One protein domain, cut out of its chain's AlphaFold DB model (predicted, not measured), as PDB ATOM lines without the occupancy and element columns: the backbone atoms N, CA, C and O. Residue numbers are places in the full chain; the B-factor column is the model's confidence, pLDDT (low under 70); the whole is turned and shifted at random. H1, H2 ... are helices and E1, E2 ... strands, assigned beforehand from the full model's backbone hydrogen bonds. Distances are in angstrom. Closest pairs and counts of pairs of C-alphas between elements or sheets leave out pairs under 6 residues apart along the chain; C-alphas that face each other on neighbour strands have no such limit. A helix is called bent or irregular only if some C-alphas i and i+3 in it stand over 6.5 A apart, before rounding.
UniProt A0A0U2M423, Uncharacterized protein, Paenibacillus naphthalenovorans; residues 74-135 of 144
ATOM      1  N   VAL A  74     165.953 121.076  15.894       97.56
ATOM      2  CA  VAL A  74     165.859 122.353  16.597       97.56
ATOM      3  C   VAL A  74     166.410 122.169  18.010       97.56
ATOM      4  O   VAL A  74     165.887 121.390  18.802       97.56
ATOM      5  N   LEU A  75     167.496 122.872  18.315       97.12
ATOM      6  CA  LEU A  75     168.131 122.892  19.626       97.12
ATOM      7  C   LEU A  75     167.700 124.157  20.370       97.12
ATOM      8  O   LEU A  75     167.986 125.259  19.902       97.12
ATOM      9  N   ASP A  76     167.026 123.996  21.507       97.25
ATOM     10  CA  ASP A  76     166.542 125.090  22.358       97.25
ATOM     11  C   ASP A  76     167.631 125.530  23.348       97.25
ATOM     12  O   ASP A  76     168.131 124.731  24.144       97.25
ATOM     13  N   PHE A  77     167.999 126.810  23.308       96.31
ATOM     14  CA  PHE A  77     168.964 127.419  24.217       96.31
ATOM     15  C   PHE A  77     168.302 128.526  25.016       96.31
ATOM     16  O   PHE A  77     167.867 129.540  24.472       96.31
ATOM     17  N   LYS A  78     168.310 128.372  26.338       95.88
ATOM     18  CA  LYS A  78     167.821 129.382  27.274       95.88
ATOM     19  C   LYS A  78     168.787 129.565  28.433       95.88
ATOM     20  O   LYS A  78     169.435 128.611  28.863       95.88
ATOM     21  N   GLY A  79     168.879 130.784  28.944       93.75
ATOM     22  CA  GLY A  79     169.731 131.084  30.086       93.75
ATOM     23  C   GLY A  79     169.797 132.568  30.405       93.75
ATOM     24  O   GLY A  79     168.936 133.346  30.001       93.75
ATOM     25  N   MET A  80     170.829 132.945  31.156       92.56
ATOM     26  CA  MET A  80     171.062 134.302  31.645       92.56
ATOM     27  C   MET A  80     172.478 134.747  31.280       92.56
ATOM     28  O   MET A  80     173.443 134.023  31.530       92.56
ATOM     29  N   LYS A  81     172.623 135.954  30.729       89.06
ATOM     30  CA  LYS A  81     173.908 136.650  30.589       89.06
ATOM     31  C   LYS A  81     173.909 137.841  31.544       89.06
ATOM     32  O   LYS A  81     173.401 138.912  31.218       89.06
ATOM     33  N   GLY A  82     174.436 137.635  32.750       92.44
ATOM     34  CA  GLY A  82     174.219 138.572  33.854       92.44
ATOM     35  C   GLY A  82     172.734 138.598  34.224       92.44
ATOM     36  O   GLY A  82     172.170 137.556  34.539       92.44
ATOM     37  N   SER A  83     172.098 139.766  34.136       93.44
ATOM     38  CA  SER A  83     170.656 139.951  34.363       93.44
ATOM     39  C   SER A  83     169.800 139.849  33.095       93.44
ATOM     40  O   SER A  83     168.579 139.977  33.174       93.44
ATOM     41  N   VAL A  84     170.411 139.651  31.922       92.56
ATOM     42  CA  VAL A  84     169.693 139.612  30.643       92.56
ATOM     43  C   VAL A  84     169.351 138.162  30.293       92.56
ATOM     44  O   VAL A  84     170.274 137.378  30.040       92.56
ATOM     45  N   PRO A  85     168.063 137.775  30.257       94.25
ATOM     46  CA  PRO A  85     167.681 136.457  29.785       94.25
ATOM     47  C   PRO A  85     167.931 136.350  28.280       94.25
ATOM     48  O   PRO A  85     167.727 137.303  27.527       94.25
ATOM     49  N   TYR A  86     168.342 135.170  27.834       93.81
ATOM     50  CA  TYR A  86     168.378 134.825  26.420       93.81
ATOM     51  C   TYR A  86     167.557 133.564  26.177       93.81
ATOM     52  O   TYR A  86     167.537 132.651  27.005       93.81
ATOM     53  N   HIS A  87     166.889 133.523  25.028       96.69
ATOM     54  CA  HIS A  87     166.164 132.358  24.542       96.69
ATOM     55  C   HIS A  87     166.218 132.351  23.017       96.69
ATOM     56  O   HIS A  87     165.738 133.282  22.371       96.69
ATOM     57  N   TYR A  88     166.859 131.339  22.448       97.19
ATOM     58  CA  TYR A  88     167.000 131.177  21.010       97.19
ATOM     59  C   TYR A  88     167.116 129.702  20.640       97.19
ATOM     60  O   TYR A  88     167.512 128.868  21.448       97.19
ATOM     61  N   ASN A  89     166.821 129.411  19.385       98.19
ATOM     62  CA  ASN A  89     167.003 128.112  18.774       98.19
ATOM     63  C   ASN A  89     168.220 128.122  17.852       98.19
ATOM     64  O   ASN A  89     168.551 129.142  17.245       98.19
ATOM     65  N   VAL A  90     168.841 126.958  17.701       98.00
ATOM     66  CA  VAL A  90     169.826 126.664  16.655       98.00
ATOM     67  C   VAL A  90     169.342 125.454  15.870       98.00
ATOM     68  O   VAL A  90     168.796 124.521  16.452       98.00
ATOM     69  N   ILE A  91     169.552 125.443  14.554       98.00
ATOM     70  CA  ILE A  91     169.201 124.293  13.715       98.00
ATOM     71  C   ILE A  91     170.456 123.488  13.424       98.00
ATOM     72  O   ILE A  91     171.386 123.985  12.784       98.00
ATOM     73  N   LYS A  92     170.460 122.241  13.885       96.81
ATOM     74  CA  LYS A  92     171.444 121.228  13.518       96.81
ATOM     75  C   LYS A  92     170.983 120.531  12.239       96.81
ATOM     76  O   LYS A  92     169.826 120.127  12.134       96.81
ATOM     77  N   LEU A  93     171.896 120.435  11.282       95.06
ATOM     78  CA  LEU A  93     171.695 119.893   9.938       95.06
ATOM     79  C   LEU A  93     172.452 118.568   9.715       95.06
ATOM     80  O   LEU A  93     172.340 117.946   8.666       95.06
ATOM     81  N   GLY A  94     173.248 118.129  10.691       90.62
ATOM     82  CA  GLY A  94     174.087 116.935  10.607       90.62
ATOM     83  C   GLY A  94     175.068 116.852  11.772       90.62
ATOM     84  O   GLY A  94     175.101 117.730  12.635       90.62
ATOM     85  N   GLU A  95     175.919 115.823  11.762       83.12
ATOM     86  CA  GLU A  95     176.817 115.466  12.873       83.12
ATOM     87  C   GLU A  95     177.690 116.632  13.375       83.12
ATOM     88  O   GLU A  95     177.890 116.752  14.577       83.12
ATOM     89  N   ASN A  96     178.114 117.544  12.494       85.06
ATOM     90  CA  ASN A  96     178.858 118.763  12.843       85.06
ATOM     91  C   ASN A  96     178.453 119.934  11.943       85.06
ATOM     92  O   ASN A  96     179.296 120.579  11.318       85.06
ATOM     93  N   MET A  97     177.149 120.152  11.798       92.25
ATOM     94  CA  MET A  97     176.640 121.148  10.869       92.25
ATOM     95  C   MET A  97     175.484 121.910  11.484       92.25
ATOM     96  O   MET A  97     174.454 121.334  11.817       92.25
ATOM     97  N   TYR A  98     175.656 123.217  11.605       96.00
ATOM     98  CA  TYR A  98     174.651 124.128  12.119       96.00
ATOM     99  C   TYR A  98     174.328 125.179  11.072       96.00
ATOM    100  O   TYR A  98     175.219 125.701  10.396       96.00
ATOM    101  N   TYR A  99     173.048 125.500  10.956       96.81
ATOM    102  CA  TYR A  99     172.571 126.541  10.064       96.81
ATOM    103  C   TYR A  99     173.137 127.912  10.461       96.81
ATOM    104  O   TYR A  99     173.049 128.319  11.621       96.81
ATOM    105  N   LYS A 100     173.696 128.632   9.485       96.94
ATOM    106  CA  LYS A 100     174.286 129.974   9.640       96.94
ATOM    107  C   LYS A 100     173.590 131.039   8.776       96.94
ATOM    108  O   LYS A 100     173.896 132.223   8.876       96.94
ATOM    109  N   GLY A 101     172.648 130.644   7.924       95.88
ATOM    110  CA  GLY A 101     171.945 131.537   7.004       95.88
ATOM    111  C   GLY A 101     171.911 130.966   5.594       95.88
ATOM    112  O   GLY A 101     172.097 129.768   5.402       95.88
ATOM    113  N   TYR A 102     171.703 131.827   4.606       94.50
ATOM    114  CA  TYR A 102     171.702 131.466   3.191       94.50
ATOM    115  C   TYR A 102     172.176 132.635   2.322       94.50
ATOM    116  O   TYR A 102     172.349 133.757   2.810       94.50
ATOM    117  N   ASP A 103     172.462 132.351   1.061       91.56
ATOM    118  CA  ASP A 103     172.567 133.313  -0.036       91.56
ATOM    119  C   ASP A 103     171.640 132.881  -1.187       91.56
ATOM    120  O   ASP A 103     170.748 132.059  -0.981       91.56
ATOM    121  N   GLU A 104     171.780 133.487  -2.366       86.50
ATOM    122  CA  GLU A 104     170.875 133.250  -3.498       86.50
ATOM    123  C   GLU A 104     170.867 131.787  -3.969       86.50
ATOM    124  O   GLU A 104     169.812 131.309  -4.406       86.50
ATOM    125  N   ASP A 105     171.983 131.073  -3.776       89.00
ATOM    126  CA  ASP A 105     172.242 129.756  -4.361       89.00
ATOM    127  C   ASP A 105     172.295 128.629  -3.322       89.00
ATOM    128  O   ASP A 105     172.019 127.470  -3.644       89.00
ATOM    129  N   LYS A 106     172.673 128.925  -2.072       93.62
ATOM    130  CA  LYS A 106     172.895 127.887  -1.056       93.62
ATOM    131  C   LYS A 106     172.656 128.340   0.377       93.62
ATOM    132  O   LYS A 106     172.784 129.511   0.737       93.62
ATOM    133  N   ILE A 107     172.405 127.368   1.248       94.56
ATOM    134  CA  ILE A 107     172.492 127.587   2.689       94.56
ATOM    135  C   ILE A 107     173.952 127.620   3.152       94.56
ATOM    136  O   ILE A 107     174.837 126.930   2.648       94.56
ATOM    137  N   LYS A 108     174.207 128.455   4.155       94.31
ATOM    138  CA  LYS A 108     175.495 128.601   4.829       94.31
ATOM    139  C   LYS A 108     175.459 127.809   6.120       94.31
ATOM    140  O   LYS A 108     174.490 127.891   6.879       94.31
ATOM    141  N   VAL A 109     176.548 127.107   6.408       93.94
ATOM    142  CA  VAL A 109     176.684 126.296   7.619       93.94
ATOM    143  C   VAL A 109     177.973 126.578   8.366       93.94
ATOM    144  O   VAL A 109     178.896 127.216   7.856       93.94
ATOM    145  N   THR A 110     178.025 126.115   9.606       93.12
ATOM    146  CA  THR A 110     179.223 126.107  10.440       93.12
ATOM    147  C   THR A 110     179.308 124.806  11.226       93.12
ATOM    148  O   THR A 110     178.284 124.190  11.512       93.12
ATOM    149  N   SER A 111     180.521 124.391  11.581       90.88
ATOM    150  CA  SER A 111     180.761 123.263  12.483       90.88
ATOM    151  C   SER A 111     180.808 123.656  13.958       90.88
ATOM    152  O   SER A 111     180.782 122.782  14.817       90.88
ATOM    153  N   ASP A 112     180.857 124.954  14.268       92.69
ATOM    154  CA  ASP A 112     180.880 125.458  15.638       92.69
ATOM    155  C   ASP A 112     179.564 126.173  15.944       92.69
ATOM    156  O   ASP A 112     179.222 127.198  15.349       92.69
ATOM    157  N   ILE A 113     178.838 125.622  16.914       94.12
ATOM    158  CA  ILE A 113     177.524 126.096  17.339       94.12
ATOM    159  C   ILE A 113     177.526 127.571  17.766       94.12
ATOM    160  O   ILE A 113     176.504 128.239  17.637       94.12
ATOM    161  N   LYS A 114     178.668 128.114  18.215       92.62
ATOM    162  CA  LYS A 114     178.810 129.533  18.588       92.62
ATOM    163  C   LYS A 114     178.640 130.486  17.407       92.62
ATOM    164  O   LYS A 114     178.312 131.651  17.612       92.62
ATOM    165  N   TRP A 115     178.898 130.008  16.192       95.62
ATOM    166  CA  TRP A 115     178.781 130.784  14.956       95.62
ATOM    167  C   TRP A 115     177.501 130.470  14.181       95.62
ATOM    168  O   TRP A 115     177.347 130.940  13.048       95.62
ATOM    169  N   ALA A 116     176.620 129.646  14.751       96.94
ATOM    170  CA  ALA A 116     175.335 129.314  14.165       96.94
ATOM    171  C   ALA A 116     174.352 130.484  14.300       96.94
ATOM    172  O   ALA A 116     174.495 131.359  15.156       96.94
ATOM    173  N   SER A 117     173.321 130.490  13.463       97.50
ATOM    174  CA  SER A 117     172.248 131.473  13.565       97.50
ATOM    175  C   SER A 117     171.440 131.254  14.839       97.50
ATOM    176  O   SER A 117     170.889 130.175  15.054       97.50
ATOM    177  N   HIS A 118     171.316 132.305  15.647       97.31
ATOM    178  CA  HIS A 118     170.390 132.342  16.774       97.31
ATOM    179  C   HIS A 118     169.004 132.740  16.267       97.31
ATOM    180  O   HIS A 118     168.773 133.881  15.866       97.31
ATOM    181  N   ILE A 119     168.089 131.780  16.256       97.12
ATOM    182  CA  ILE A 119     166.738 131.935  15.721       97.12
ATOM    183  C   ILE A 119     165.782 132.182  16.884       97.12
ATOM    184  O   ILE A 119     165.851 131.501  17.902       97.12
ATOM    185  N   VAL A 120     164.866 133.141  16.760       96.06
ATOM    186  CA  VAL A 120     163.845 133.345  17.799       96.06
ATOM    187  C   VAL A 120     162.993 132.069  17.907       96.06
ATOM    188  O   VAL A 120     162.564 131.571  16.868       96.06
ATOM    189  N   PRO A 121     162.698 131.541  19.111       95.31
ATOM    190  CA  PRO A 121     162.174 130.181  19.284       95.31
ATOM    191  C   PRO A 121     160.941 129.834  18.442       95.31
ATOM    192  O   PRO A 121     160.874 128.759  17.848       95.31
ATOM    193  N   LYS A 122     160.004 130.780  18.303       94.88
ATOM    194  CA  LYS A 122     158.794 130.609  17.481       94.88
ATOM    195  C   LYS A 122     159.076 130.311  16.000       94.88
ATOM    196  O   LYS A 122     158.238 129.720  15.341       94.88
ATOM    197  N   PHE A 123     160.250 130.689  15.494       96.25
ATOM    198  CA  PHE A 123     160.655 130.508  14.099       96.25
ATOM    199  C   PHE A 123     161.553 129.282  13.871       96.25
ATOM    200  O   PHE A 123     161.993 129.064  12.743       96.25
ATOM    201  N   GLY A 124     161.858 128.486  14.905       95.69
ATOM    202  CA  GLY A 124     162.745 127.321  14.770       95.69
ATOM    203  C   GLY A 124     162.238 126.311  13.739       95.69
ATOM    204  O   GLY A 124     162.922 126.028  12.756       95.69
ATOM    205  N   GLU A 125     161.006 125.834  13.925       96.88
ATOM    206  CA  GLU A 125     160.359 124.880  13.013       96.88
ATOM    207  C   GLU A 125     160.055 125.497  11.642       96.88
ATOM    208  O   GLU A 125     160.246 124.855  10.609       96.88
ATOM    209  N   GLU A 126     159.648 126.771  11.604       97.12
ATOM    210  CA  GLU A 126     159.416 127.488  10.343       97.12
ATOM    211  C   GLU A 126     160.688 127.551   9.491       97.12
ATOM    212  O   GLU A 126     160.647 127.332   8.280       97.12
ATOM    213  N   THR A 127     161.839 127.782  10.125       97.19
ATOM    214  CA  THR A 127     163.128 127.814   9.432       97.19
ATOM    215  C   THR A 127     163.518 126.422   8.924       97.19
ATOM    216  O   THR A 127     164.018 126.305   7.808       97.19
ATOM    217  N   VAL A 128     163.233 125.346   9.670       97.44
ATOM    218  CA  VAL A 128     163.398 123.969   9.163       97.44
ATOM    219  C   VAL A 128     162.516 123.731   7.933       97.44
ATOM    220  O   VAL A 128     162.991 123.190   6.932       97.44
ATOM    221  N   GLY A 129     161.253 124.161   7.980       97.25
ATOM    222  CA  GLY A 129     160.326 124.079   6.851       97.25
ATOM    223  C   GLY A 129     160.823 124.846   5.624       97.25
ATOM    224  O   GLY A 129     160.790 124.314   4.514       97.25
ATOM    225  N   PHE A 130     161.349 126.056   5.823       96.12
ATOM    226  CA  PHE A 130     161.986 126.856   4.777       96.12
ATOM    227  C   PHE A 130     163.160 126.113   4.128       96.12
ATOM    228  O   PHE A 130     163.178 125.968   2.906       96.12
ATOM    229  N   ILE A 131     164.096 125.581   4.925       96.06
ATOM    230  CA  ILE A 131     165.268 124.872   4.392       96.06
ATOM    231  C   ILE A 131     164.824 123.655   3.570       96.06
ATOM    232  O   ILE A 131     165.202 123.534   2.408       96.06
ATOM    233  N   LYS A 132     163.947 122.805   4.123       95.94
ATOM    234  CA  LYS A 132     163.438 121.610   3.428       95.94
ATOM    235  C   LYS A 132     162.724 121.941   2.121       95.94
ATOM    236  O   LYS A 132     162.810 121.173   1.161       95.94
ATOM    237  N   LYS A 133     161.983 123.050   2.088       95.94
ATOM    238  CA  LYS A 133     161.209 123.458   0.915       95.94
ATOM    239  C   LYS A 133     162.113 123.917  -0.224       95.94
ATOM    240  O   LYS A 133     161.892 123.491  -1.352       95.94
ATOM    241  N   PHE A 134     163.103 124.755   0.067       95.56
ATOM    242  CA  PHE A 134     163.851 125.472  -0.966       95.56
ATOM    243  C   PHE A 134     165.236 124.903  -1.267       95.56
ATOM    244  O   PHE A 134     165.773 125.222  -2.324       95.56
ATOM    245  N   TYR A 135     165.799 124.064  -0.394       94.62
ATOM    246  CA  TYR A 135     167.151 123.531  -0.553       94.62
ATOM    247  C   TYR A 135     167.171 122.001  -0.564       94.62
ATOM    248  O   TYR A 135     166.320 121.344   0.047       94.62
TER     249      TYR A 135
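AT A GLANCE: This is residues 74 to 135 of the 144 residues of an uncharacterized protein of Paenibacillus naphthalenovorans (UniProt A0A0U2M423). A strongly twisted sheet of four strands has one helix, H1, packed over one face, and the tip of the long hairpin of E1 and E2, residues 80 to 85, sticks out at one end. E3 and E4, a shorter hairpin, make the other end of the sheet. The printed part has 62 residues, with the named elements E1, E2, E3, E4 and H1 in that order along the chain; the sheet's order is also E1, E2, E3, E4, antiparallel throughout. The class is mixed, helices and strands, in two layers, the helix on one face of the sheet. The whole is only just compact, close to loose, with a radius of gyration of the C-alphas of 12.2 A, and elongated, spanning 40 by 23 by 21 A.

IN THESE COORDINATES: E1 is residues 74 to 81, 21.6 A from first to last C-alpha, and begins with C-alpha 74 at (165.859, 122.353, 16.597). E2, residues 84 to 94, is the longest strand at 30.6 A. E3 is residues 97 to 102, 13.8 A long, and E4 is residues 107 to 110, 10.4 A long. H1, residues 121 to 134, is 20.9 A long and ends with C-alpha 134 at (163.851, 125.472, -0.966). H1 is irregular: C-alphas 122 and 125 are 7.4 A apart.

HOW THE PARTS SIT: The four strands form a meander, each the antiparallel neighbour of the one before, with E1 and E4 as edge strands. In the hairpin of E1 and E2, N 75 and O 90 are within hydrogen-bond range at 2.8 A, as are N 81 and O 84 at 2.8 A. The pairing of E2 is staggered: its residues 84 to 91 pair with E1 and its residues 92 to 94 with E3. In the hairpin of E2 and E3, N 93 and O 97 are 2.8 A apart. In the hairpin of E3 and E4, N 98 and O 110 are 2.8 A apart. E1 is apart from E3 and E4. H1 is on the sheet at a height over the sheet of 8.8 A, over E2 and E3, and runs along the strands, at 24 degrees to E2 on the local plane. The closest C-alphas of E2 and H1 are those of Tyr 88 and Pro 121, 5.2 A apart. In H1, 8 of 10 O i to N i+4 pairs are within hydrogen-bond range.

THE WHOLE: The two C-alphas farthest apart, those of Ser 83 and Asp 105, are 40.1 A apart. Residues 80 to 85 stand free. The links between successive strands are tight, and the link from E4 to H1, with 10 residues between them, is short. The printed part has no cut. Its mean pLDDT is 94.6, and no printed residue is under 70.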